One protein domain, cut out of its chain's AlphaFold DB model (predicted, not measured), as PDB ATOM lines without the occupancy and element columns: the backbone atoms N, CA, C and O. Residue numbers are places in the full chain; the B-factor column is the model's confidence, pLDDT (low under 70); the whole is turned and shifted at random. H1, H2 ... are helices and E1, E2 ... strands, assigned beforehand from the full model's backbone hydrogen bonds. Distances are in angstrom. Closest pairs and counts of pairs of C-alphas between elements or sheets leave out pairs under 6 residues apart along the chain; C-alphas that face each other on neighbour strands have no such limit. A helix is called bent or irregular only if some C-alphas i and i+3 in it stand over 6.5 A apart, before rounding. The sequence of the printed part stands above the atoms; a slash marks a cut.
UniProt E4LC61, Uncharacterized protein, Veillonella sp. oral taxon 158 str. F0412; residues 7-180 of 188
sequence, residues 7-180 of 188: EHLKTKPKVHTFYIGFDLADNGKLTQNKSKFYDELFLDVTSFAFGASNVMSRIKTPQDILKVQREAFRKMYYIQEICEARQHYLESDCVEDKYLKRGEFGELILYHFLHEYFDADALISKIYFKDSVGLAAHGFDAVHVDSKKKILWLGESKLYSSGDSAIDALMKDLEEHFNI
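Overview. This is residues 7 to 180 of the 188 residues of an uncharacterized protein of Veillonella sp. oral taxon 158 str. F0412 (UniProt E4LC61). Two helices, H1 and H5, cross at nearly a right angle in the core; the small strand hairpin of E5 and E6 packs on H5, and H2, H3 and H6 gather round the last residues of H1. A ribbon of two hairpins, E1 with E2 and E3 with E4, runs along one side, while H4 and H7 are at the margins and touch no helix. The printed part has 174 residues with seven named helices and six named strands, in the order E1 E2 E3 E4 H1 H2 H3 H4 H5 H6 E5 E6 H7; the strands make three sheets of two, each antiparallel. The class is mixed, helices and strands. The whole is compact, with a radius of gyration of the C-alphas of 17.5 A and spans of 46 by 41 by 33 A.

Arrangement. E1, residues 7 to 12, and E2, residues 15 to 20, form an antiparallel hairpin at 157 degrees, with N 9 and O 17 at 2.8 A and N 17 and O 9 at 2.9 A, within hydrogen-bond range. E2 runs on into E3, residues 22 to 24, at 22 degrees. E3 and E4, residues 30 to 32, form another antiparallel hairpin, with N 23 and O 31 at 2.8 A. A tight link joins E4 to H1, residues 34 to 50, the hub, which touches four helices. H1 has a kink of 35 degrees near residue 44 and is only just irregular, with C-alphas 43 and 46 at 6.9 A. With residues 41 to 48 alone H1 touches H5, residues 103 to 118, about perpendicular at 88 degrees; the closest C-alphas are those of Leu 41 and His 112, 6.6 A. With residues 45 to 50 alone H1 touches H3, residues 62 to 78, about perpendicular at 85 degrees; the closest C-alphas are those of Thr 46 and Ala 72, 5.2 A. H1 only just touches H2, residues 52 to 58, with 3 pairs of C-alphas within 8 A, and only at the corner; the closest C-alphas are those of Ser 47 and Val 55, 6.4 A. H1 also touches H6, residues 126 to 130, where the C-alphas of Ala 49 and Ile 127 are closest, 5.6 A. H4, residues 80 to 91, is close to H3 but not clearly touching; the closest C-alphas, of Tyr 77 and Cys 83, are 6.1 A apart. E5, residues 142 to 146, and E6, residues 151 to 155, form a third antiparallel hairpin at 164 degrees, with N 153 and O 144 at 2.8 A. The closest C-alphas of H5 and E5 are those of Tyr 111 and Ala 142, 6.7 A. Residues 121 to 122 pair, antiparallel, with residues 144 to 145 of E5. H7, residues 163 to 179, is apart from H5 and E5, among others. In H2, H4, H5, H6 and H7 every O i to N i+4 pair is within hydrogen-bond range; in H1 it is 9 of 13 and in H3 12 of 13.

Along the chain. E1 begins at C-alpha 7, (28.386, 100.607, 60.151), and is 15.6 A long; E2 is 17.0 A. H1 is 25.2 A, H3 25.5 A, H4 16.7 A and H5 21.5 A long. H5 begins at C-alpha 103, (24.456, 82.486, 73.151). E5 is 12.7 A and E6 12.5 A. H7, 24.5 A long, ends at C-alpha 179, (37.502, 85.506, 89.541).

Size, cuts and confidence. The two C-alphas farthest apart are those of Asn 27 and Ile 180, 52.8 A. The printed part has no cut. The links from H4 to H5 and from H6 to E5, 11 residues each, are long. The mean pLDDT of the printed part is 81.3; residues 92 to 102, 128 to 139 and 178 to 180 are under 70.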
ATOM      1  N   GLU A   7      27.740  99.327  59.889       89.50
ATOM      2  CA  GLU A   7      28.386 100.607  60.151       89.50
ATOM      3  C   GLU A   7      29.074 100.556  61.514       89.50
ATOM      4  O   GLU A   7      28.524 100.012  62.478       89.50
ATOM      5  N   HIS A   8      30.262 101.154  61.614       92.06
ATOM      6  CA  HIS A   8      31.055 101.180  62.842       92.06
ATOM      7  C   HIS A   8      31.254 102.607  63.346       92.06
ATOM      8  O   HIS A   8      31.920 103.433  62.725       92.06
ATOM      9  N   LEU A   9      30.714 102.874  64.532       90.06
ATOM     10  CA  LEU A   9      30.864 104.134  65.246       90.06
ATOM     11  C   LEU A   9      31.770 103.952  66.460       90.06
ATOM     12  O   LEU A   9      31.583 103.057  67.288       90.06
ATOM     13  N   LYS A  10      32.724 104.868  66.615       87.00
ATOM     14  CA  LYS A  10      33.561 104.962  67.809       87.00
ATOM     15  C   LYS A  10      33.120 106.156  68.647       87.00
ATOM     16  O   LYS A  10      33.534 107.283  68.401       87.00
ATOM     17  N   THR A  11      32.261 105.905  69.631       79.94
ATOM     18  CA  THR A  11      31.688 106.956  70.493       79.94
ATOM     19  C   THR A  11      32.626 107.351  71.633       79.94
ATOM     20  O   THR A  11      32.667 108.512  72.037       79.94
ATOM     21  N   LYS A  12      33.419 106.401  72.143       84.69
ATOM     22  CA  LYS A  12      34.467 106.612  73.157       84.69
ATOM     23  C   LYS A  12      35.714 105.793  72.799       84.69
ATOM     24  O   LYS A  12      35.611 104.845  72.022       84.69
ATOM     25  N   PRO A  13      36.898 106.076  73.383       81.19
ATOM     26  CA  PRO A  13      38.143 105.390  73.022       81.19
ATOM     27  C   PRO A  13      38.084 103.858  73.069       81.19
ATOM     28  O   PRO A  13      38.750 103.216  72.259       81.19
ATOM     29  N   LYS A  14      37.285 103.303  73.991       84.94
ATOM     30  CA  LYS A  14      37.120 101.863  74.236       84.94
ATOM     31  C   LYS A  14      35.699 101.345  73.969       84.94
ATOM     32  O   LYS A  14      35.414 100.201  74.293       84.94
ATOM     33  N   VAL A  15      34.803 102.175  73.429       88.44
ATOM     34  CA  VAL A  15      33.417 101.774  73.142       88.44
ATOM     35  C   VAL A  15      33.211 101.805  71.639       88.44
ATOM     36  O   VAL A  15      33.355 102.851  71.001       88.44
ATOM     37  N   HIS A  16      32.895 100.637  71.095       90.81
ATOM     38  CA  HIS A  16      32.630 100.419  69.684       90.81
ATOM     39  C   HIS A  16      31.152 100.075  69.534       90.81
ATOM     40  O   HIS A  16      30.640  99.213  70.243       90.81
ATOM     41  N   THR A  17      30.470 100.777  68.639       91.62
ATOM     42  CA  THR A  17      29.054 100.567  68.353       91.62
ATOM     43  C   THR A  17      28.918 100.146  66.904       91.62
ATOM     44  O   THR A  17      29.457 100.807  66.017       91.62
ATOM     45  N   PHE A  18      28.188  99.060  66.681       92.25
ATOM     46  CA  PHE A  18      27.905  98.525  65.358       92.25
ATOM     47  C   PHE A  18      26.401  98.528  65.131       92.25
ATOM     48  O   PHE A  18      25.638  98.187  66.037       92.25
ATOM     49  N   TYR A  19      25.966  98.912  63.937       92.00
ATOM     50  CA  TYR A  19      24.566  98.799  63.540       92.00
ATOM     51  C   TYR A  19      24.451  98.402  62.072       92.00
ATOM     52  O   TYR A  19      25.329  98.689  61.264       92.00
ATOM     53  N   ILE A  20      23.362  97.714  61.730       93.12
ATOM     54  CA  ILE A  20      23.085  97.294  60.353       93.12
ATOM     55  C   ILE A  20      22.738  98.532  59.527       93.12
ATOM     56  O   ILE A  20      21.888  99.329  59.938       93.12
ATOM     57  N   GLY A  21      23.373  98.663  58.362       90.25
ATOM     58  CA  GLY A  21      23.121  99.747  57.420       90.25
ATOM     59  C   GLY A  21      21.658  99.806  56.973       90.25
ATOM     60  O   GLY A  21      20.938  98.801  56.958       90.25
ATOM     61  N   PHE A  22      21.213 101.004  56.607       90.62
ATOM     62  CA  PHE A  22      19.848 101.247  56.151       90.62
ATOM     63  C   PHE A  22      19.800 101.420  54.634       90.62
ATOM     64  O   PHE A  22      20.708 101.998  54.044       90.62
ATOM     65  N   ASP A  23      18.726 100.938  54.022       88.25
ATOM     66  CA  ASP A  23      18.459 101.038  52.590       88.25
ATOM     67  C   ASP A  23      16.970 101.333  52.350       88.25
ATOM     68  O   ASP A  23      16.117 101.074  53.211       88.25
ATOM     69  N   LEU A  24      16.647 101.902  51.192       90.25
ATOM     70  CA  LEU A  24      15.267 102.148  50.786       90.25
ATOM     71  C   LEU A  24      14.666 100.849  50.246       90.25
ATOM     72  O   LEU A  24      15.146 100.289  49.266       90.25
ATOM     73  N   ALA A  25      13.596 100.377  50.882       86.06
ATOM     74  CA  ALA A  25      12.812  99.263  50.365       86.06
ATOM     75  C   ALA A  25      11.969  99.701  49.153       86.06
ATOM     76  O   ALA A  25      11.688 100.888  48.976       86.06
ATOM     77  N   ASP A  26      11.478  98.736  48.369       86.75
ATOM     78  CA  ASP A  26      10.648  98.979  47.173       86.75
ATOM     79  C   ASP A  26       9.375  99.795  47.464       86.75
ATOM     80  O   ASP A  26       8.819 100.456  46.590       86.75
ATOM     81  N   ASN A  27       8.918  99.784  48.718       90.19
ATOM     82  CA  ASN A  27       7.794 100.587  49.200       90.19
ATOM     83  C   ASN A  27       8.184 102.028  49.603       90.19
ATOM     84  O   ASN A  27       7.379 102.730  50.216       90.19
ATOM     85  N   GLY A  28       9.419 102.450  49.321       88.38
ATOM     86  CA  GLY A  28       9.972 103.762  49.652       88.38
ATOM     87  C   GLY A  28      10.299 103.973  51.134       88.38
ATOM     88  O   GLY A  28      10.682 105.080  51.511       88.38
ATOM     89  N   LYS A  29      10.146 102.959  51.997       91.62
ATOM     90  CA  LYS A  29      10.481 103.073  53.424       91.62
ATOM     91  C   LYS A  29      11.946 102.740  53.665       91.62
ATOM     92  O   LYS A  29      12.468 101.760  53.141       91.62
ATOM     93  N   LEU A  30      12.580 103.520  54.534       90.56
ATOM     94  CA  LEU A  30      13.914 103.219  55.035       90.56
ATOM     95  C   LEU A  30      13.850 101.991  55.954       90.56
ATOM     96  O   LEU A  30      13.100 101.977  56.931       90.56
ATOM     97  N   THR A  31      14.632 100.962  55.642       91.75
ATOM     98  CA  THR A  31      14.678  99.702  56.395       91.75
ATOM     99  C   THR A  31      16.117  99.238  56.576       91.75
ATOM    100  O   THR A  31      17.000  99.627  55.822       91.75
ATOM    101  N   GLN A  32      16.381  98.423  57.597       89.38
ATOM    102  CA  GLN A  32      17.706  97.827  57.778       89.38
ATOM    103  C   GLN A  32      17.942  96.721  56.752       89.38
ATOM    104  O   GLN A  32      17.060  95.886  56.536       89.38
ATOM    105  N   ASN A  33      19.156  96.643  56.206       88.75
ATOM    106  CA  ASN A  33      19.540  95.619  55.235       88.75
ATOM    107  C   ASN A  33      19.882  94.271  55.901       88.75
ATOM    108  O   ASN A  33      20.970  93.719  55.746       88.75
ATOM    109  N   LYS A  34      18.937  93.756  56.695       89.06
ATOM    110  CA  LYS A  34      19.120  92.589  57.567       89.06
ATOM    111  C   LYS A  34      19.539  91.342  56.799       89.06
ATOM    112  O   LYS A  34      20.492  90.699  57.206       89.06
ATOM    113  N   SER A  35      18.869  91.034  55.685       87.00
ATOM    114  CA  SER A  35      19.169  89.834  54.892       87.00
ATOM    115  C   SER A  35      20.621  89.810  54.438       87.00
ATOM    116  O   SER A  35      21.291  88.802  54.614       87.00
ATOM    117  N   LYS A  36      21.124  90.932  53.914       88.25
ATOM    118  CA  LYS A  36      22.502  90.981  53.438       88.25
ATOM    119  C   LYS A  36      23.504  90.886  54.589       88.25
ATOM    120  O   LYS A  36      24.507  90.204  54.452       88.25
ATOM    121  N   PHE A  37      23.216  91.504  55.736       90.62
ATOM    122  CA  PHE A  37      24.038  91.307  56.934       90.62
ATOM    123  C   PHE A  37      24.027  89.847  57.413       90.62
ATOM    124  O   PHE A  37      25.054  89.327  57.834       90.62
ATOM    125  N   TYR A  38      22.888  89.159  57.334       89.06
ATOM    126  CA  TYR A  38      22.824  87.734  57.662       89.06
ATOM    127  C   TYR A  38      23.684  86.912  56.707       89.06
ATOM    128  O   TYR A  38      24.434  86.061  57.173       89.06
ATOM    129  N   ASP A  39      23.635  87.198  55.405       88.62
ATOM    130  CA  ASP A  39      24.494  86.537  54.420       88.62
ATOM    131  C   ASP A  39      25.980  86.736  54.755       88.62
ATOM    132  O   ASP A  39      26.736  85.766  54.735       88.62
ATOM    133  N   GLU A  40      26.390  87.949  55.147       89.25
ATOM    134  CA  GLU A  40      27.754  88.229  55.624       89.25
ATOM    135  C   GLU A  40      28.122  87.391  56.853       89.25
ATOM    136  O   GLU A  40      29.152  86.719  56.850       89.25
ATOM    137  N   LEU A  41      27.264  87.364  57.878       89.06
ATOM    138  CA  LEU A  41      27.479  86.530  59.064       89.06
ATOM    139  C   LEU A  41      27.598  85.042  58.705       89.06
ATOM    140  O   LEU A  41      28.395  84.314  59.299       89.06
ATOM    141  N   PHE A  42      26.823  84.567  57.727       87.00
ATOM    142  CA  PHE A  42      26.861  83.170  57.301       87.00
ATOM    143  C   PHE A  42      28.151  82.794  56.564       87.00
ATOM    144  O   PHE A  42      28.537  81.620  56.593       87.00
ATOM    145  N   LEU A  43      28.853  83.754  55.953       87.81
ATOM    146  CA  LEU A  43      30.176  83.506  55.369       87.81
ATOM    147  C   LEU A  43      31.212  83.150  56.447       87.81
ATOM    148  O   LEU A  43      32.083  82.308  56.208       87.81
ATOM    149  N   ASP A  44      31.060  83.701  57.650       89.88
ATOM    150  CA  ASP A  44      31.992  83.497  58.759       89.88
ATOM    151  C   ASP A  44      31.822  82.161  59.473       89.88
ATOM    152  O   ASP A  44      32.769  81.679  60.094       89.88
ATOM    153  N   VAL A  45      30.668  81.501  59.329       88.31
ATOM    154  CA  VAL A  45      30.342  80.227  59.998       88.31
ATOM    155  C   VAL A  45      31.451  79.190  59.866       88.31
ATOM    156  O   VAL A  45      31.731  78.451  60.806       88.31
ATOM    157  N   THR A  46      32.106  79.129  58.708       89.62
ATOM    158  CA  THR A  46      33.152  78.130  58.458       89.62
ATOM    159  C   THR A  46      34.396  78.392  59.301       89.62
ATOM    160  O   THR A  46      34.920  77.481  59.948       89.62
ATOM    161  N   SER A  47      34.853  79.642  59.315       89.25
ATOM    162  CA  SER A  47      36.025  80.071  60.077       89.25
ATOM    163  C   SER A  47      35.722  80.167  61.570       89.25
ATOM    164  O   SER A  47      36.583  79.834  62.377       89.25
ATOM    165  N   PHE A  48      34.494  80.518  61.944       88.19
ATOM    166  CA  PHE A  48      34.002  80.449  63.312       88.19
ATOM    167  C   PHE A  48      33.984  79.003  63.826       88.19
ATOM    168  O   PHE A  48      34.524  78.723  64.890       88.19
ATOM    169  N   ALA A  49      33.465  78.051  63.042       86.44
ATOM    170  CA  ALA A  49      33.371  76.652  63.455       86.44
ATOM    171  C   ALA A  49      34.731  75.951  63.553       86.44
ATOM    172  O   ALA A  49      34.910  75.106  64.427       86.44
ATOM    173  N   PHE A  50      35.698  76.262  62.685       86.00
ATOM    174  CA  PHE A  50      36.949  75.496  62.595       86.00
ATOM    175  C   PHE A  50      38.229  76.289  62.870       86.00
ATOM    176  O   PHE A  50      39.277  75.667  63.046       86.00
ATOM    177  N   GLY A  51      38.165  77.619  62.909       86.12
ATOM    178  CA  GLY A  51      39.324  78.511  62.878       86.12
ATOM    179  C   GLY A  51      39.865  78.701  61.456       86.12
ATOM    180  O   GLY A  51      40.027  77.736  60.705       86.12
ATOM    181  N   ALA A  52      40.196  79.941  61.081       84.69
ATOM    182  CA  ALA A  52      40.612  80.293  59.718       84.69
ATOM    183  C   ALA A  52      41.825  79.476  59.226       84.69
ATOM    184  O   ALA A  52      41.795  78.914  58.131       84.69
ATOM    185  N   SER A  53      42.861  79.323  60.056       84.00
ATOM    186  CA  SER A  53      44.069  78.552  59.714       84.00
ATOM    187  C   SER A  53      43.769  77.080  59.417       84.00
ATOM    188  O   SER A  53      44.305  76.506  58.467       84.00
ATOM    189  N   ASN A  54      42.875  76.470  60.199       85.12
ATOM    190  CA  ASN A  54      42.443  75.094  59.976       85.12
ATOM    191  C   ASN A  54      41.645  74.990  58.671       85.12
ATOM    192  O   ASN A  54      41.953  74.136  57.846       85.12
ATOM    193  N   VAL A  55      40.695  75.900  58.427       87.62
ATOM    194  CA  VAL A  55      39.931  75.945  57.169       87.62
ATOM    195  C   VAL A  55      40.867  76.028  55.965       87.62
ATOM    196  O   VAL A  55      40.752  75.209  55.054       87.62
ATOM    197  N   MET A  56      41.844  76.938  55.988       87.50
ATOM    198  CA  MET A  56      42.809  77.090  54.896       87.50
ATOM    199  C   MET A  56      43.647  75.826  54.678       87.50
ATOM    200  O   MET A  56      43.870  75.432  53.538       87.50
ATOM    201  N   SER A  57      44.051  75.124  55.744       89.50
ATOM    202  CA  SER A  57      44.797  73.860  55.618       89.50
ATOM    203  C   SER A  57      43.985  72.722  54.973       89.50
ATOM    204  O   SER A  57      44.550  71.776  54.415       89.50
ATOM    205  N   ARG A  58      42.650  72.808  55.044       89.06
ATOM    206  CA  ARG A  58      41.717  71.792  54.543       89.06
ATOM    207  C   ARG A  58      41.291  72.025  53.096       89.06
ATOM    208  O   ARG A  58      40.845  71.074  52.457       89.06
ATOM    209  N   ILE A  59      41.423  73.246  52.577       90.88
ATOM    210  CA  ILE A  59      41.050  73.594  51.204       90.88
ATOM    211  C   ILE A  59      42.259  73.381  50.291       90.88
ATOM    212  O   ILE A  59      43.194  74.177  50.289       90.88
ATOM    213  N   LYS A  60      42.243  72.308  49.494       92.00
ATOM    214  CA  LYS A  60      43.287  72.024  48.487       92.00
ATOM    215  C   LYS A  60      42.784  72.259  47.069       92.00
ATOM    216  O   LYS A  60      43.553  72.600  46.175       92.00
ATOM    217  N   THR A  61      41.487  72.071  46.873       92.19
ATOM    218  CA  THR A  61      40.773  72.234  45.611       92.19
ATOM    219  C   THR A  61      39.515  73.080  45.825       92.19
ATOM    220  O   THR A  61      38.996  73.133  46.943       92.19
ATOM    221  N   PRO A  62      38.959  73.713  44.775       88.94
ATOM    222  CA  PRO A  62      37.699  74.450  44.888       88.94
ATOM    223  C   PRO A  62      36.532  73.608  45.435       88.94
ATOM    224  O   PRO A  62      35.659  74.127  46.125       88.94
ATOM    225  N   GLN A  63      36.521  72.297  45.174       89.44
ATOM    226  CA  GLN A  63      35.497  71.375  45.671       89.44
ATOM    227  C   GLN A  63      35.552  71.197  47.197       89.44
ATOM    228  O   GLN A  63      34.516  70.951  47.823       89.44
ATOM    229  N   ASP A  64      36.728  71.362  47.809       89.50
ATOM    230  CA  ASP A  64      36.894  71.260  49.261       89.50
ATOM    231  C   ASP A  64      36.181  72.398  49.999       89.50
ATOM    232  O   ASP A  64      35.720  72.191  51.118       89.50
ATOM    233  N   ILE A  65      36.006  73.563  49.361       87.38
ATOM    234  CA  ILE A  65      35.301  74.717  49.943       87.38
ATOM    235  C   ILE A  65      33.888  74.307  50.367       87.38
ATOM    236  O   ILE A  65      33.516  74.443  51.532       87.38
ATOM    237  N   LEU A  66      33.125  73.716  49.443       87.38
ATOM    238  CA  LEU A  66      31.758  73.263  49.712       87.38
ATOM    239  C   LEU A  66      31.721  72.146  50.754       87.38
ATOM    240  O   LEU A  66      30.767  72.046  51.528       87.38
ATOM    241  N   LYS A  67      32.743  71.285  50.779       90.62
ATOM    242  CA  LYS A  67      32.837  70.200  51.757       90.62
ATOM    243  C   LYS A  67      33.022  70.758  53.168       90.62
ATOM    244  O   LYS A  67      32.253  70.396  54.056       90.62
ATOM    245  N   VAL A  68      33.984  71.660  53.358       90.12
ATOM    246  CA  VAL A  68      34.274  72.272  54.662       90.12
ATOM    247  C   VAL A  68      33.104  73.145  55.123       90.12
ATOM    248  O   VAL A  68      32.694  73.031  56.274       90.12
ATOM    249  N   GLN A  69      32.490  73.922  54.223       88.81
ATOM    250  CA  GLN A  69      31.273  74.685  54.529       88.81
ATOM    251  C   GLN A  69      30.141  73.777  55.021       88.81
ATOM    252  O   GLN A  69      29.573  74.013  56.085       88.81
ATOM    253  N   ARG A  70      29.831  72.688  54.300       88.00
ATOM    254  CA  ARG A  70      28.778  71.740  54.712       88.00
ATOM    255  C   ARG A  70      29.053  71.128  56.080       88.00
ATOM    256  O   ARG A  70      28.115  70.899  56.838       88.00
ATOM    257  N   GLU A  71      30.307  70.828  56.393       88.69
ATOM    258  CA  GLU A  71      30.675  70.327  57.716       88.69
ATOM    259  C   GLU A  71      30.502  71.383  58.814       88.69
ATOM    260  O   GLU A  71      30.000  71.045  59.885       88.69
ATOM    261  N   ALA A  72      30.847  72.647  58.549       87.62
ATOM    262  CA  ALA A  72      30.642  73.746  59.495       87.62
ATOM    263  C   ALA A  72      29.152  73.948  59.792       87.62
ATOM    264  O   ALA A  72      28.741  73.947  60.951       87.62
ATOM    265  N   PHE A  73      28.326  74.012  58.742       84.25
ATOM    266  CA  PHE A  73      26.876  74.109  58.894       84.25
ATOM    267  C   PHE A  73      26.300  72.911  59.644       84.25
ATOM    268  O   PHE A  73      25.451  73.093  60.507       84.25
ATOM    269  N   ARG A  74      26.769  71.683  59.377       84.44
ATOM    270  CA  ARG A  74      26.343  70.500  60.145       84.44
ATOM    271  C   ARG A  74      26.658  70.643  61.627       84.44
ATOM    272  O   ARG A  74      25.777  70.373  62.430       84.44
ATOM    273  N   LYS A  75      27.863  71.096  61.983       80.69
ATOM    274  CA  LYS A  75      28.219  71.359  63.384       80.69
ATOM    275  C   LYS A  75      27.290  72.387  64.022       80.69
ATOM    276  O   LYS A  75      26.802  72.124  65.111       80.69
ATOM    277  N   MET A  76      26.965  73.475  63.319       78.31
ATOM    278  CA  MET A  76      25.939  74.414  63.788       78.31
ATOM    279  C   MET A  76      24.577  73.745  63.970       78.31
ATOM    280  O   MET A  76      23.938  73.927  64.993       78.31
ATOM    281  N   TYR A  77      24.126  72.923  63.022       70.81
ATOM    282  CA  TYR A  77      22.846  72.230  63.161       70.81
ATOM    283  C   TYR A  77      22.814  71.220  64.309       70.81
ATOM    284  O   TYR A  77      21.727  70.948  64.797       70.81
ATOM    285  N   TYR A  78      23.949  70.670  64.747       73.50
ATOM    286  CA  TYR A  78      24.001  69.768  65.904       73.50
ATOM    287  C   TYR A  78      23.982  70.487  67.251       73.50
ATOM    288  O   TYR A  78      23.770  69.838  68.273       73.50
ATOM    289  N   ILE A  79      24.152  71.810  67.264       73.56
ATOM    290  CA  ILE A  79      23.904  72.614  68.454       73.56
ATOM    291  C   ILE A  79      22.433  72.415  68.822       73.56
ATOM    292  O   ILE A  79      21.533  72.743  68.036       73.56
ATOM    293  N   GLN A  80      22.195  71.850  70.009       70.25
ATOM    294  CA  GLN A  80      20.854  71.553  70.513       70.25
ATOM    295  C   GLN A  80      19.968  72.791  70.405       70.25
ATOM    296  O   GLN A  80      18.803  72.717  70.014       70.25
ATOM    297  N   GLU A  81      20.556  73.952  70.657       70.81
ATOM    298  CA  GLU A  81      19.861  75.208  70.633       70.81
ATOM    299  C   GLU A  81      19.344  75.598  69.242       70.81
ATOM    300  O   GLU A  81      18.229  76.105  69.092       70.81
ATOM    301  N   ILE A  82      20.129  75.334  68.202       72.31
ATOM    302  CA  ILE A  82      19.727  75.583  66.815       72.31
ATOM    303  C   ILE A  82      18.678  74.554  66.379       72.31
ATOM    304  O   ILE A  82      17.712  74.919  65.704       72.31
ATOM    305  N   CYS A  83      18.812  73.293  66.803       72.00
ATOM    306  CA  CYS A  83      17.804  72.253  66.573       72.00
ATOM    307  C   CYS A  83      16.436  72.641  67.145       72.00
ATOM    308  O   CYS A  83      15.431  72.601  66.435       72.00
ATOM    309  N   GLU A  84      16.402  73.047  68.410       74.06
ATOM    310  CA  GLU A  84      15.178  73.467  69.088       74.06
ATOM    311  C   GLU A  84      14.557  74.700  68.425       74.06
ATOM    312  O   GLU A  84      13.339  74.753  68.256       74.06
ATOM    313  N   ALA A  85      15.374  75.691  68.042       72.31
ATOM    314  CA  ALA A  85      14.900  76.879  67.333       72.31
ATOM    315  C   ALA A  85      14.279  76.516  65.988       72.31
ATOM    316  O   ALA A  85      13.168  76.941  65.682       72.31
ATOM    317  N   ARG A  86      14.966  75.678  65.208       75.19
ATOM    318  CA  ARG A  86      14.453  75.184  63.934       75.19
ATOM    319  C   ARG A  86      13.122  74.456  64.109       75.19
ATOM    320  O   ARG A  86      12.214  74.715  63.332       75.19
ATOM    321  N   GLN A  87      13.012  73.549  65.082       74.31
ATOM    322  CA  GLN A  87      11.774  72.800  65.307       74.31
ATOM    323  C   GLN A  87      10.618  73.747  65.635       74.31
ATOM    324  O   GLN A  87       9.557  73.653  65.030       74.31
ATOM    325  N   HIS A  88      10.861  74.714  66.519       72.69
ATOM    326  CA  HIS A  88       9.855  75.690  66.915       72.69
ATOM    327  C   HIS A  88       9.374  76.553  65.739       72.69
ATOM    328  O   HIS A  88       8.172  76.665  65.529       72.69
ATOM    329  N   TYR A  89      10.288  77.092  64.925       71.31
ATOM    330  CA  TYR A  89       9.923  77.912  63.760       71.31
ATOM    331  C   TYR A  89       9.245  77.129  62.629       71.31
ATOM    332  O   TYR A  89       8.604  77.728  61.774       71.31
ATOM    333  N   LEU A  90       9.399  75.802  62.581       78.25
ATOM    334  CA  LEU A  90       8.671  74.955  61.630       78.25
ATOM    335  C   LEU A  90       7.242  74.646  62.096       78.25
ATOM    336  O   LEU A  90       6.394  74.320  61.269       78.25
ATOM    337  N   GLU A  91       6.987  74.720  63.401       77.38
ATOM    338  CA  GLU A  91       5.707  74.368  64.027       77.38
ATOM    339  C   GLU A  91       4.870  75.595  64.420       77.38
ATOM    340  O   GLU A  91       3.673  75.460  64.676       77.38
ATOM    341  N   SER A  92       5.478  76.784  64.471       67.69
ATOM    342  CA  SER A  92       4.845  78.019  64.921       67.69
ATOM    343  C   SER A  92       5.362  79.248  64.169       67.69
ATOM    344  O   SER A  92       6.568  79.435  64.017       67.69
ATOM    345  N   ASP A  93       4.442  80.140  63.791       63.81
ATOM    346  CA  ASP A  93       4.758  81.477  63.267       63.81
ATOM    347  C   ASP A  93       5.093  82.489  64.385       63.81
ATOM    348  O   ASP A  93       5.448  83.639  64.107       63.81
ATOM    349  N   CYS A  94       4.967  82.103  65.665       57.66
ATOM    350  CA  CYS A  94       5.338  82.968  66.783       57.66
ATOM    351  C   CYS A  94       6.831  82.832  67.116       57.66
ATOM    352  O   CYS A  94       7.360  81.744  67.317       57.66
ATOM    353  N   VAL A  95       7.524  83.968  67.190       56.56
ATOM    354  CA  VAL A  95       8.909  84.032  67.661       56.56
ATOM    355  C   VAL A  95       8.872  84.221  69.177       56.56
ATOM    356  O   VAL A  95       8.735  85.347  69.652       56.56
ATOM    357  N   GLU A  96       8.938  83.142  69.960       56.25
ATOM    358  CA  GLU A  96       9.078  83.277  71.415       56.25
ATOM    359  C   GLU A  96      10.481  83.783  71.804       56.25
ATOM    360  O   GLU A  96      11.508  83.261  71.359       56.25
ATOM    361  N   ASP A  97      10.537  84.741  72.738       54.88
ATOM    362  CA  ASP A  97      11.771  85.334  73.293       54.88
ATOM    363  C   ASP A  97      12.754  84.296  73.865       54.88
ATOM    364  O   ASP A  97      13.959  84.541  73.963       54.88
ATOM    365  N   LYS A  98      12.259  83.105  74.230       54.47
ATOM    366  CA  LYS A  98      13.076  81.988  74.722       54.47
ATOM    367  C   LYS A  98      14.179  81.600  73.730       54.47
ATOM    368  O   LYS A  98      15.249  81.167  74.152       54.47
ATOM    369  N   TYR A  99      13.942  81.788  72.430       53.81
ATOM    370  CA  TYR A  99      14.867  81.413  71.362       53.81
ATOM    371  C   TYR A  99      15.842  82.539  70.978       53.81
ATOM    372  O   TYR A  99      16.896  82.242  70.419       53.81
ATOM    373  N   LEU A 100      15.550  83.799  71.338       51.50
ATOM    374  CA  LEU A 100      16.469  84.939  71.183       51.50
ATOM    375  C   LEU A 100      17.647  84.910  72.175       51.50
ATOM    376  O   LEU A 100      18.667  85.548  71.932       51.50
ATOM    377  N   LYS A 101      17.538  84.146  73.270       52.28
ATOM    378  CA  LYS A 101      18.551  84.053  74.341       52.28
ATOM    379  C   LYS A 101      19.680  83.047  74.070       52.28
ATOM    380  O   LYS A 101      20.389  82.654  74.993       52.28
ATOM    381  N   ARG A 102      19.835  82.575  72.832       65.69
ATOM    382  CA  ARG A 102      20.793  81.513  72.486       65.69
ATOM    383  C   ARG A 102      22.171  82.130  72.221       65.69
ATOM    384  O   ARG A 102      22.349  82.833  71.229       65.69
ATOM    385  N   GLY A 103      23.122  81.865  73.121       73.25
ATOM    386  CA  GLY A 103      24.456  82.486  73.151       73.25
ATOM    387  C   GLY A 103      25.257  82.341  71.854       73.25
ATOM    388  O   GLY A 103      25.924  83.282  71.456       73.25
ATOM    389  N   GLU A 104      25.090  81.239  71.123       79.44
ATOM    390  CA  GLU A 104      25.843  80.918  69.895       79.44
ATOM    391  C   GLU A 104      25.751  81.985  68.797       79.44
ATOM    392  O   GLU A 104      26.730  82.261  68.106       79.44
ATOM    393  N   PHE A 105      24.585  82.615  68.624       82.38
ATOM    394  CA  PHE A 105      24.455  83.715  67.664       82.38
ATOM    395  C   PHE A 105      25.172  84.974  68.155       82.38
ATOM    396  O   PHE A 105      25.728  85.713  67.348       82.38
ATOM    397  N   GLY A 106      25.187  85.203  69.471       86.81
ATOM    398  CA  GLY A 106      25.989  86.251  70.093       86.81
ATOM    399  C   GLY A 106      27.481  86.004  69.882       86.81
ATOM    400  O   GLY A 106      28.189  86.928  69.487       86.81
ATOM    401  N   GLU A 107      27.931  84.758  70.057       88.69
ATOM    402  CA  GLU A 107      29.310  84.330  69.805       88.69
ATOM    403  C   GLU A 107      29.696  84.544  68.331       88.69
ATOM    404  O   GLU A 107      30.739  85.132  68.052       88.69
ATOM    405  N   LEU A 108      28.837  84.157  67.376       89.12
ATOM    406  CA  LEU A 108      29.074  84.368  65.940       89.12
ATOM    407  C   LEU A 108      29.150  85.859  65.575       89.12
ATOM    408  O   LEU A 108      30.022  86.267  64.811       89.12
ATOM    409  N   ILE A 109      28.248  86.685  66.111       91.25
ATOM    410  CA  ILE A 109      28.260  88.134  65.868       91.25
ATOM    411  C   ILE A 109      29.526  88.766  66.467       91.25
ATOM    412  O   ILE A 109      30.166  89.602  65.827       91.25
ATOM    413  N   LEU A 110      29.916  88.354  67.677       92.75
ATOM    414  CA  LEU A 110      31.144  88.815  68.322       92.75
ATOM    415  C   LEU A 110      32.384  88.400  67.518       92.75
ATOM    416  O   LEU A 110      33.265  89.232  67.289       92.75
ATOM    417  N   TYR A 111      32.418  87.155  67.037       92.88
ATOM    418  CA  TYR A 111      33.448  86.653  66.129       92.88
ATOM    419  C   TYR A 111      33.563  87.539  64.884       92.88
ATOM    420  O   TYR A 111      34.659  88.011  64.577       92.88
ATOM    421  N   HIS A 112      32.438  87.803  64.212       93.44
ATOM    422  CA  HIS A 112      32.384  88.606  62.990       93.44
ATOM    423  C   HIS A 112      32.990  89.995  63.209       93.44
ATOM    424  O   HIS A 112      33.858  90.431  62.454       93.44
ATOM    425  N   PHE A 113      32.602  90.681  64.290       93.81
ATOM    426  CA  PHE A 113      33.131  92.014  64.572       93.81
ATOM    427  C   PHE A 113      34.626  92.005  64.887       93.81
ATOM    428  O   PHE A 113      35.360  92.842  64.356       93.81
ATOM    429  N   LEU A 114      35.096  91.068  65.713       93.44
ATOM    430  CA  LEU A 114      36.522  90.935  66.024       93.44
ATOM    431  C   LEU A 114      37.347  90.653  64.762       93.44
ATOM    432  O   LEU A 114      38.382  91.291  64.549       93.44
ATOM    433  N   HIS A 115      36.859  89.767  63.898       91.62
ATOM    434  CA  HIS A 115      37.540  89.411  62.661       91.62
ATOM    435  C   HIS A 115      37.567  90.576  61.656       91.62
ATOM    436  O   HIS A 115      38.641  91.007  61.238       91.62
ATOM    437  N   GLU A 116      36.413  91.149  61.308       91.19
ATOM    438  CA  GLU A 116      36.290  92.103  60.194       91.19
ATOM    439  C   GLU A 116      36.716  93.544  60.533       91.19
ATOM    440  O   GLU A 116      37.135  94.315  59.652       91.19
ATOM    441  N   TYR A 117      36.615  93.946  61.805       91.69
ATOM    442  CA  TYR A 117      36.920  95.319  62.232       91.69
ATOM    443  C   TYR A 117      38.243  95.460  62.972       91.69
ATOM    444  O   TYR A 117      38.811  96.557  62.975       91.69
ATOM    445  N   PHE A 118      38.747  94.387  63.577       91.38
ATOM    446  CA  PHE A 118      39.961  94.446  64.390       91.38
ATOM    447  C   PHE A 118      41.104  93.582  63.860       91.38
ATOM    448  O   PHE A 118      42.175  93.626  64.464       91.38
ATOM    449  N   ASP A 119      40.915  92.872  62.740       90.88
ATOM    450  CA  ASP A 119      41.870  91.887  62.211       90.88
ATOM    451  C   ASP A 119      42.278  90.860  63.288       90.88
ATOM    452  O   ASP A 119      43.441  90.456  63.381       90.88
ATOM    453  N   ALA A 120      41.334  90.501  64.166       92.00
ATOM    454  CA  ALA A 120      41.576  89.596  65.277       92.00
ATOM    455  C   ALA A 120      41.067  88.197  64.918       92.00
ATOM    456  O   ALA A 120      39.861  87.954  64.841       92.00
ATOM    457  N   ASP A 121      41.991  87.263  64.712       90.44
ATOM    458  CA  ASP A 121      41.670  85.886  64.341       90.44
ATOM    459  C   ASP A 121      41.311  85.059  65.576       90.44
ATOM    460  O   ASP A 121      41.968  85.171  66.613       90.44
ATOM    461  N   ALA A 122      40.296  84.198  65.475       89.31
ATOM    462  CA  ALA A 122      39.950  83.299  66.572       89.31
ATOM    463  C   ALA A 122      41.085  82.306  66.843       89.31
ATOM    464  O   ALA A 122      41.515  81.567  65.953       89.31
ATOM    465  N   LEU A 123      41.532  82.266  68.097       84.62
ATOM    466  CA  LEU A 123      42.551  81.337  68.576       84.62
ATOM    467  C   LEU A 123      41.935  79.990  68.979       84.62
ATOM    468  O   LEU A 123      42.547  78.942  68.791       84.62
ATOM    469  N   ILE A 124      40.719  80.026  69.531       77.00
ATOM    470  CA  ILE A 124      39.979  78.861  70.024       77.00
ATOM    471  C   ILE A 124      38.569  78.918  69.429       77.00
ATOM    472  O   ILE A 124      37.856  79.895  69.633       77.00
ATOM    473  N   SER A 125      38.157  77.870  68.707       74.12
ATOM    474  CA  SER A 125      36.767  77.712  68.257       74.12
ATOM    475  C   SER A 125      35.973  76.920  69.295       74.12
ATOM    476  O   SER A 125      36.145  75.705  69.415       74.12
ATOM    477  N   LYS A 126      35.087  77.588  70.037       71.56
ATOM    478  CA  LYS A 126      34.271  76.956  71.088       71.56
ATOM    479  C   LYS A 126      33.371  75.850  70.518       71.56
ATOM    480  O   LYS A 126      33.296  74.769  71.099       71.56
ATOM    481  N   ILE A 127      32.791  76.057  69.329       70.12
ATOM    482  CA  ILE A 127      31.988  75.046  68.610       70.12
ATOM    483  C   ILE A 127      32.806  73.797  68.275       70.12
ATOM    484  O   ILE A 127      32.292  72.681  68.363       70.12
ATOM    485  N   TYR A 128      34.077  73.954  67.893       61.28
ATOM    486  CA  TYR A 128      34.930  72.803  67.603       61.28
ATOM    487  C   TYR A 128      35.118  71.919  68.840       61.28
ATOM    488  O   TYR A 128      35.037  70.696  68.726       61.28
ATOM    489  N   PHE A 129      35.312  72.538  70.010       61.53
ATOM    490  CA  PHE A 129      35.557  71.833  71.268       61.53
ATOM    491  C   PHE A 129      34.289  71.289  71.936       61.53
ATOM    492  O   PHE A 129      34.378  70.262  72.600       61.53
ATOM    493  N   LYS A 130      33.112  71.896  71.718       61.47
ATOM    494  CA  LYS A 130      31.822  71.379  72.229       61.47
ATOM    495  C   LYS A 130      31.491  69.965  71.720       61.47
ATOM    496  O   LYS A 130      30.773  69.232  72.390       61.47
ATOM    497  N   ASP A 131      32.043  69.565  70.572       48.72
ATOM    498  CA  ASP A 131      31.853  68.233  69.971       48.72
ATOM    499  C   ASP A 131      32.868  67.186  70.489       48.72
ATOM    500  O   ASP A 131      32.756  65.991  70.220       48.72
ATOM    501  N   SER A 132      33.887  67.617  71.240       44.88
ATOM    502  CA  SER A 132      34.959  66.761  71.747       44.88
ATOM    503  C   SER A 132      35.041  66.829  73.272       44.88
ATOM    504  O   SER A 132      35.655  67.736  73.822       44.88
ATOM    505  N   VAL A 133      34.524  65.780  73.922       39.06
ATOM    506  CA  VAL A 133      34.628  65.480  75.364       39.06
ATOM    507  C   VAL A 133      33.660  66.287  76.237       39.06
ATOM    508  O   VAL A 133      33.629  67.507  76.196       39.06
ATOM    509  N   GLY A 134      32.874  65.578  77.056       38.56
ATOM    510  CA  GLY A 134      31.799  66.098  77.915       38.56
ATOM    511  C   GLY A 134      32.221  67.001  79.083       38.56
ATOM    512  O   GLY A 134      31.699  66.846  80.183       38.56
ATOM    513  N   LEU A 135      33.147  67.933  78.864       38.31
ATOM    514  CA  LEU A 135      33.329  69.104  79.713       38.31
ATOM    515  C   LEU A 135      32.610  70.280  79.055       38.31
ATOM    516  O   LEU A 135      32.896  70.627  77.911       38.31
ATOM    517  N   ALA A 136      31.718  70.939  79.793       40.91
ATOM    518  CA  ALA A 136      31.307  72.285  79.425       40.91
ATOM    519  C   ALA A 136      32.579  73.140  79.315       40.91
ATOM    520  O   ALA A 136      33.363  73.220  80.263       40.91
ATOM    521  N   ALA A 137      32.821  73.725  78.141       51.66
ATOM    522  CA  ALA A 137      33.937  74.633  77.932       51.66
ATOM    523  C   ALA A 137      33.672  75.922  78.729       51.66
ATOM    524  O   ALA A 137      33.097  76.878  78.210       51.66
ATOM    525  N   HIS A 138      34.032  75.913  80.012       58.56
ATOM    526  CA  HIS A 138      34.054  77.097  80.862       58.56
ATOM    527  C   HIS A 138      35.149  78.037  80.347       58.56
ATOM    528  O   HIS A 138      36.323  77.664  80.316       58.56
ATOM    529  N   GLY A 139      34.767  79.232  79.904       69.75
ATOM    530  CA  GLY A 139      35.691  80.219  79.355       69.75
ATOM    531  C   GLY A 139      34.997  81.237  78.458       69.75
ATOM    532  O   GLY A 139      33.815  81.087  78.130       69.75
ATOM    533  N   PHE A 140      35.771  82.243  78.048       81.00
ATOM    534  CA  PHE A 140      35.299  83.345  77.218       81.00
ATOM    535  C   PHE A 140      34.599  82.870  75.943       81.00
ATOM    536  O   PHE A 140      35.028  81.909  75.298       81.00
ATOM    537  N   ASP A 141      33.530  83.563  75.568       84.12
ATOM    538  CA  ASP A 141      32.837  83.383  74.286       84.12
ATOM    539  C   ASP A 141      33.753  83.653  73.088       84.12
ATOM    540  O   ASP A 141      33.682  82.963  72.073       84.12
ATOM    541  N   ALA A 142      34.660  84.621  73.224       88.19
ATOM    542  CA  ALA A 142      35.645  84.943  72.204       88.19
ATOM    543  C   ALA A 142      37.059  84.994  72.785       88.19
ATOM    544  O   ALA A 142      37.341  85.754  73.713       88.19
ATOM    545  N   VAL A 143      37.966  84.228  72.174       90.06
ATOM    546  CA  VAL A 143      39.417  84.318  72.383       90.06
ATOM    547  C   VAL A 143      40.071  84.557  71.027       90.06
ATOM    548  O   VAL A 143      40.212  83.628  70.230       90.06
ATOM    549  N   HIS A 144      40.431  85.808  70.738       91.50
ATOM    550  CA  HIS A 144      40.987  86.217  69.444       91.50
ATOM    551  C   HIS A 144      42.345  86.895  69.596       91.50
ATOM    552  O   HIS A 144      42.634  87.527  70.611       91.50
ATOM    553  N   VAL A 145      43.175  86.812  68.561       92.31
ATOM    554  CA  VAL A 145      44.494  87.443  68.526       92.31
ATOM    555  C   VAL A 145      44.623  88.362  67.317       92.31
ATOM    556  O   VAL A 145      44.492  87.939  66.171       92.31
ATOM    557  N   ASP A 146      44.933  89.632  67.570       92.56
ATOM    558  CA  ASP A 146      45.498  90.515  66.548       92.56
ATOM    559  C   ASP A 146      47.017  90.336  66.593       92.56
ATOM    560  O   ASP A 146      47.717  90.925  67.425       92.56
ATOM    561  N   SER A 147      47.533  89.485  65.707       88.94
ATOM    562  CA  SER A 147      48.963  89.149  65.664       88.94
ATOM    563  C   SER A 147      49.842  90.345  65.288       88.94
ATOM    564  O   SER A 147      51.007  90.404  65.684       88.94
ATOM    565  N   LYS A 148      49.301  91.321  64.546       90.81
ATOM    566  CA  LYS A 148      50.048  92.510  64.114       90.81
ATOM    567  C   LYS A 148      50.233  93.477  65.275       90.81
ATOM    568  O   LYS A 148      51.341  93.963  65.500       90.81
ATOM    569  N   LYS A 149      49.160  93.746  66.023       92.56
ATOM    570  CA  LYS A 149      49.185  94.645  67.188       92.56
ATOM    571  C   LYS A 149      49.580  93.938  68.485       92.56
ATOM    572  O   LYS A 149      49.789  94.617  69.486       92.56
ATOM    573  N   LYS A 150      49.714  92.606  68.464       91.88
ATOM    574  CA  LYS A 150      49.991  91.747  69.628       91.88
ATOM    575  C   LYS A 150      48.950  91.932  70.736       91.88
ATOM    576  O   LYS A 150      49.297  92.078  71.906       91.88
ATOM    577  N   ILE A 151      47.676  91.956  70.350       91.81
ATOM    578  CA  ILE A 151      46.546  92.123  71.273       91.81
ATOM    579  C   ILE A 151      45.813  90.791  71.401       91.81
ATOM    580  O   ILE A 151      45.429  90.196  70.395       91.81
ATOM    581  N   LEU A 152      45.599  90.359  72.644       90.81
ATOM    582  CA  LEU A 152      44.680  89.279  72.986       90.81
ATOM    583  C   LEU A 152      43.318  89.886  73.328       90.81
ATOM    584  O   LEU A 152      43.210  90.728  74.219       90.81
ATOM    585  N   TRP A 153      42.291  89.441  72.619       91.12
ATOM    586  CA  TRP A 153      40.902  89.791  72.861       91.12
ATOM    587  C   TRP A 153      40.233  88.652  73.619       91.12
ATOM    588  O   TRP A 153      40.216  87.519  73.141       91.12
ATOM    589  N   LEU A 154      39.689  88.979  74.787       89.75
ATOM    590  CA  LEU A 154      38.836  88.110  75.590       89.75
ATOM    591  C   LEU A 154      37.471  88.785  75.669       89.75
ATOM    592  O   LEU A 154      37.395  89.958  76.045       89.75
ATOM    593  N   GLY A 155      36.421  88.090  75.247       87.44
ATOM    594  CA  GLY A 155      35.100  88.685  75.092       87.44
ATOM    595  C   GLY A 155      33.975  87.767  75.538       87.44
ATOM    596  O   GLY A 155      34.078  86.550  75.427       87.44
ATOM    597  N   GLU A 156      32.904  88.400  76.001       87.62
ATOM    598  CA  GLU A 156      31.619  87.797  76.342       87.62
ATOM    599  C   GLU A 156      30.542  88.347  75.409       87.62
ATOM    600  O   GLU A 156      30.596  89.517  75.008       87.62
ATOM    601  N   SER A 157      29.551  87.523  75.079       88.38
ATOM    602  CA  SER A 157      28.430  87.912  74.229       88.38
ATOM    603  C   SER A 157      27.098  87.825  74.979       88.38
ATOM    604  O   SER A 157      26.860  86.941  75.808       88.38
ATOM    605  N   LYS A 158      26.211  88.794  74.721       86.12
ATOM    606  CA  LYS A 158      24.900  88.909  75.372       86.12
ATOM    607  C   LYS A 158      23.855  89.400  74.372       86.12
ATOM    608  O   LYS A 158      23.965  90.506  73.851       86.12
ATOM    609  N   LEU A 159      22.829  88.583  74.126       82.75
ATOM    610  CA  LEU A 159      21.678  88.935  73.288       82.75
ATOM    611  C   LEU A 159      20.455  89.210  74.167       82.75
ATOM    612  O   LEU A 159      19.936  88.311  74.826       82.75
ATOM    613  N   TYR A 160      20.017  90.469  74.193       79.06
ATOM    614  CA  TYR A 160      18.924  90.951  75.039       79.06
ATOM    615  C   TYR A 160      18.050  91.935  74.265       79.06
ATOM    616  O   TYR A 160      18.528  92.670  73.403       79.06
ATOM    617  N   SER A 161      16.768  91.987  74.622       75.56
ATOM    618  CA  SER A 161      15.829  93.001  74.131       75.56
ATOM    619  C   SER A 161      16.030  94.370  74.793       75.56
ATOM    620  O   SER A 161      15.710  95.393  74.192       75.56
ATOM    621  N   SER A 162      16.587  94.397  76.012       82.00
ATOM    622  CA  SER A 162      16.927  95.609  76.767       82.00
ATOM    623  C   SER A 162      18.442  95.768  76.893       82.00
ATOM    624  O   SER A 162      19.124  94.844  77.334       82.00
ATOM    625  N   GLY A 163      18.955  96.952  76.541       81.81
ATOM    626  CA  GLY A 163      20.386  97.263  76.598       81.81
ATOM    627  C   GLY A 163      20.955  97.267  78.018       81.81
ATOM    628  O   GLY A 163      22.015  96.690  78.238       81.81
ATOM    629  N   ASP A 164      20.234  97.841  78.986       85.44
ATOM    630  CA  ASP A 164      20.701  97.930  80.379       85.44
ATOM    631  C   ASP A 164      20.884  96.533  80.983       85.44
ATOM    632  O   ASP A 164      21.944  96.197  81.503       85.44
ATOM    633  N   SER A 165      19.893  95.657  80.783       84.19
ATOM    634  CA  SER A 165      19.967  94.263  81.231       84.19
ATOM    635  C   SER A 165      21.086  93.477  80.541       84.19
ATOM    636  O   SER A 165      21.651  92.567  81.147       84.19
ATOM    637  N   ALA A 166      21.412  93.817  79.289       83.81
ATOM    638  CA  ALA A 166      22.526  93.210  78.568       83.81
ATOM    639  C   ALA A 166      23.868  93.581  79.206       83.81
ATOM    640  O   ALA A 166      24.723  92.717  79.380       83.81
ATOM    641  N   ILE A 167      24.041  94.860  79.556       86.50
ATOM    642  CA  ILE A 167      25.267  95.381  80.166       86.50
ATOM    643  C   ILE A 167      25.452  94.791  81.563       86.50
ATOM    644  O   ILE A 167      26.539  94.303  81.862       86.50
ATOM    645  N   ASP A 168      24.401  94.763  82.384       87.81
ATOM    646  CA  ASP A 168      24.468  94.196  83.735       87.81
ATOM    647  C   ASP A 168      24.856  92.709  83.704       87.81
ATOM    648  O   ASP A 168      25.739  92.269  84.444       87.81
ATOM    649  N   ALA A 169      24.242  91.933  82.804       85.94
ATOM    650  CA  ALA A 169      24.573  90.523  82.626       85.94
ATOM    651  C   ALA A 169      26.005  90.323  82.106       85.94
ATOM    652  O   ALA A 169      26.709  89.433  82.572       85.94
ATOM    653  N   LEU A 170      26.453  91.162  81.167       87.31
ATOM    654  CA  LEU A 170      27.821  91.129  80.652       87.31
ATOM    655  C   LEU A 170      28.844  91.399  81.762       87.31
ATOM    656  O   LEU A 170      29.845  90.695  81.855       87.31
ATOM    657  N   MET A 171      28.604  92.413  82.597       86.12
ATOM    658  CA  MET A 171      29.507  92.761  83.695       86.12
ATOM    659  C   MET A 171      29.612  91.630  84.714       86.12
ATOM    660  O   MET A 171      30.720  91.295  85.128       86.12
ATOM    661  N   LYS A 172      28.482  91.007  85.059       85.56
ATOM    662  CA  LYS A 172      28.453  89.869  85.975       85.56
ATOM    663  C   LYS A 172      29.278  88.686  85.454       85.56
ATOM    664  O   LYS A 172      30.109  88.159  86.187       85.56
ATOM    665  N   ASP A 173      29.094  88.306  84.192       82.31
ATOM    666  CA  ASP A 173      29.817  87.172  83.603       82.31
ATOM    667  C   ASP A 173      31.323  87.449  83.498       82.31
ATOM    668  O   ASP A 173      32.141  86.570  83.773       82.31
ATOM    669  N   LEU A 174      31.710  88.689  83.176       82.12
ATOM    670  CA  LEU A 174      33.117  89.090  83.197       82.12
ATOM    671  C   LEU A 174      33.710  88.972  84.607       82.12
ATOM    672  O   LEU A 174      34.799  88.419  84.758       82.12
ATOM    673  N   GLU A 175      33.012  89.444  85.643       81.19
ATOM    674  CA  GLU A 175      33.466  89.294  87.031       81.19
ATOM    675  C   GLU A 175      33.630  87.821  87.422       81.19
ATOM    676  O   GLU A 175      34.641  87.456  88.023       81.19
ATOM    677  N   GLU A 176      32.689  86.953  87.053       78.38
ATOM    678  CA  GLU A 176      32.781  85.513  87.317       78.38
ATOM    679  C   GLU A 176      33.978  84.875  86.592       78.38
ATOM    680  O   GLU A 176      34.769  84.163  87.217       78.38
ATOM    681  N   HIS A 177      34.182  85.180  85.307       72.94
ATOM    682  CA  HIS A 177      35.285  84.627  84.515       72.94
ATOM    683  C   HIS A 177      36.672  85.110  84.954       72.94
ATOM    684  O   HIS A 177      37.624  84.330  84.892       72.94
ATOM    685  N   PHE A 178      36.811  86.351  85.430       68.94
ATOM    686  CA  PHE A 178      38.087  86.845  85.965       68.94
ATOM    687  C   PHE A 178      38.377  86.364  87.395       68.94
ATOM    688  O   PHE A 178      39.545  86.292  87.777       68.94
ATOM    689  N   ASN A 179      37.346  86.026  88.177       62.34
ATOM    690  CA  ASN A 179      37.502  85.506  89.541       62.34
ATOM    691  C   ASN A 179      37.787  83.997  89.587       62.34
ATOM    692  O   ASN A 179      38.328  83.493  90.573       62.34
ATOM    693  N   ILE A 180      37.455  83.266  88.525       58.72
ATOM    694  CA  ILE A 180      37.983  81.922  88.299       58.72
ATOM    695  C   ILE A 180      39.442  82.102  87.859       58.72
ATOM    696  O   ILE A 180      39.723  82.942  87.015       58.72
TER     697      ILE A 180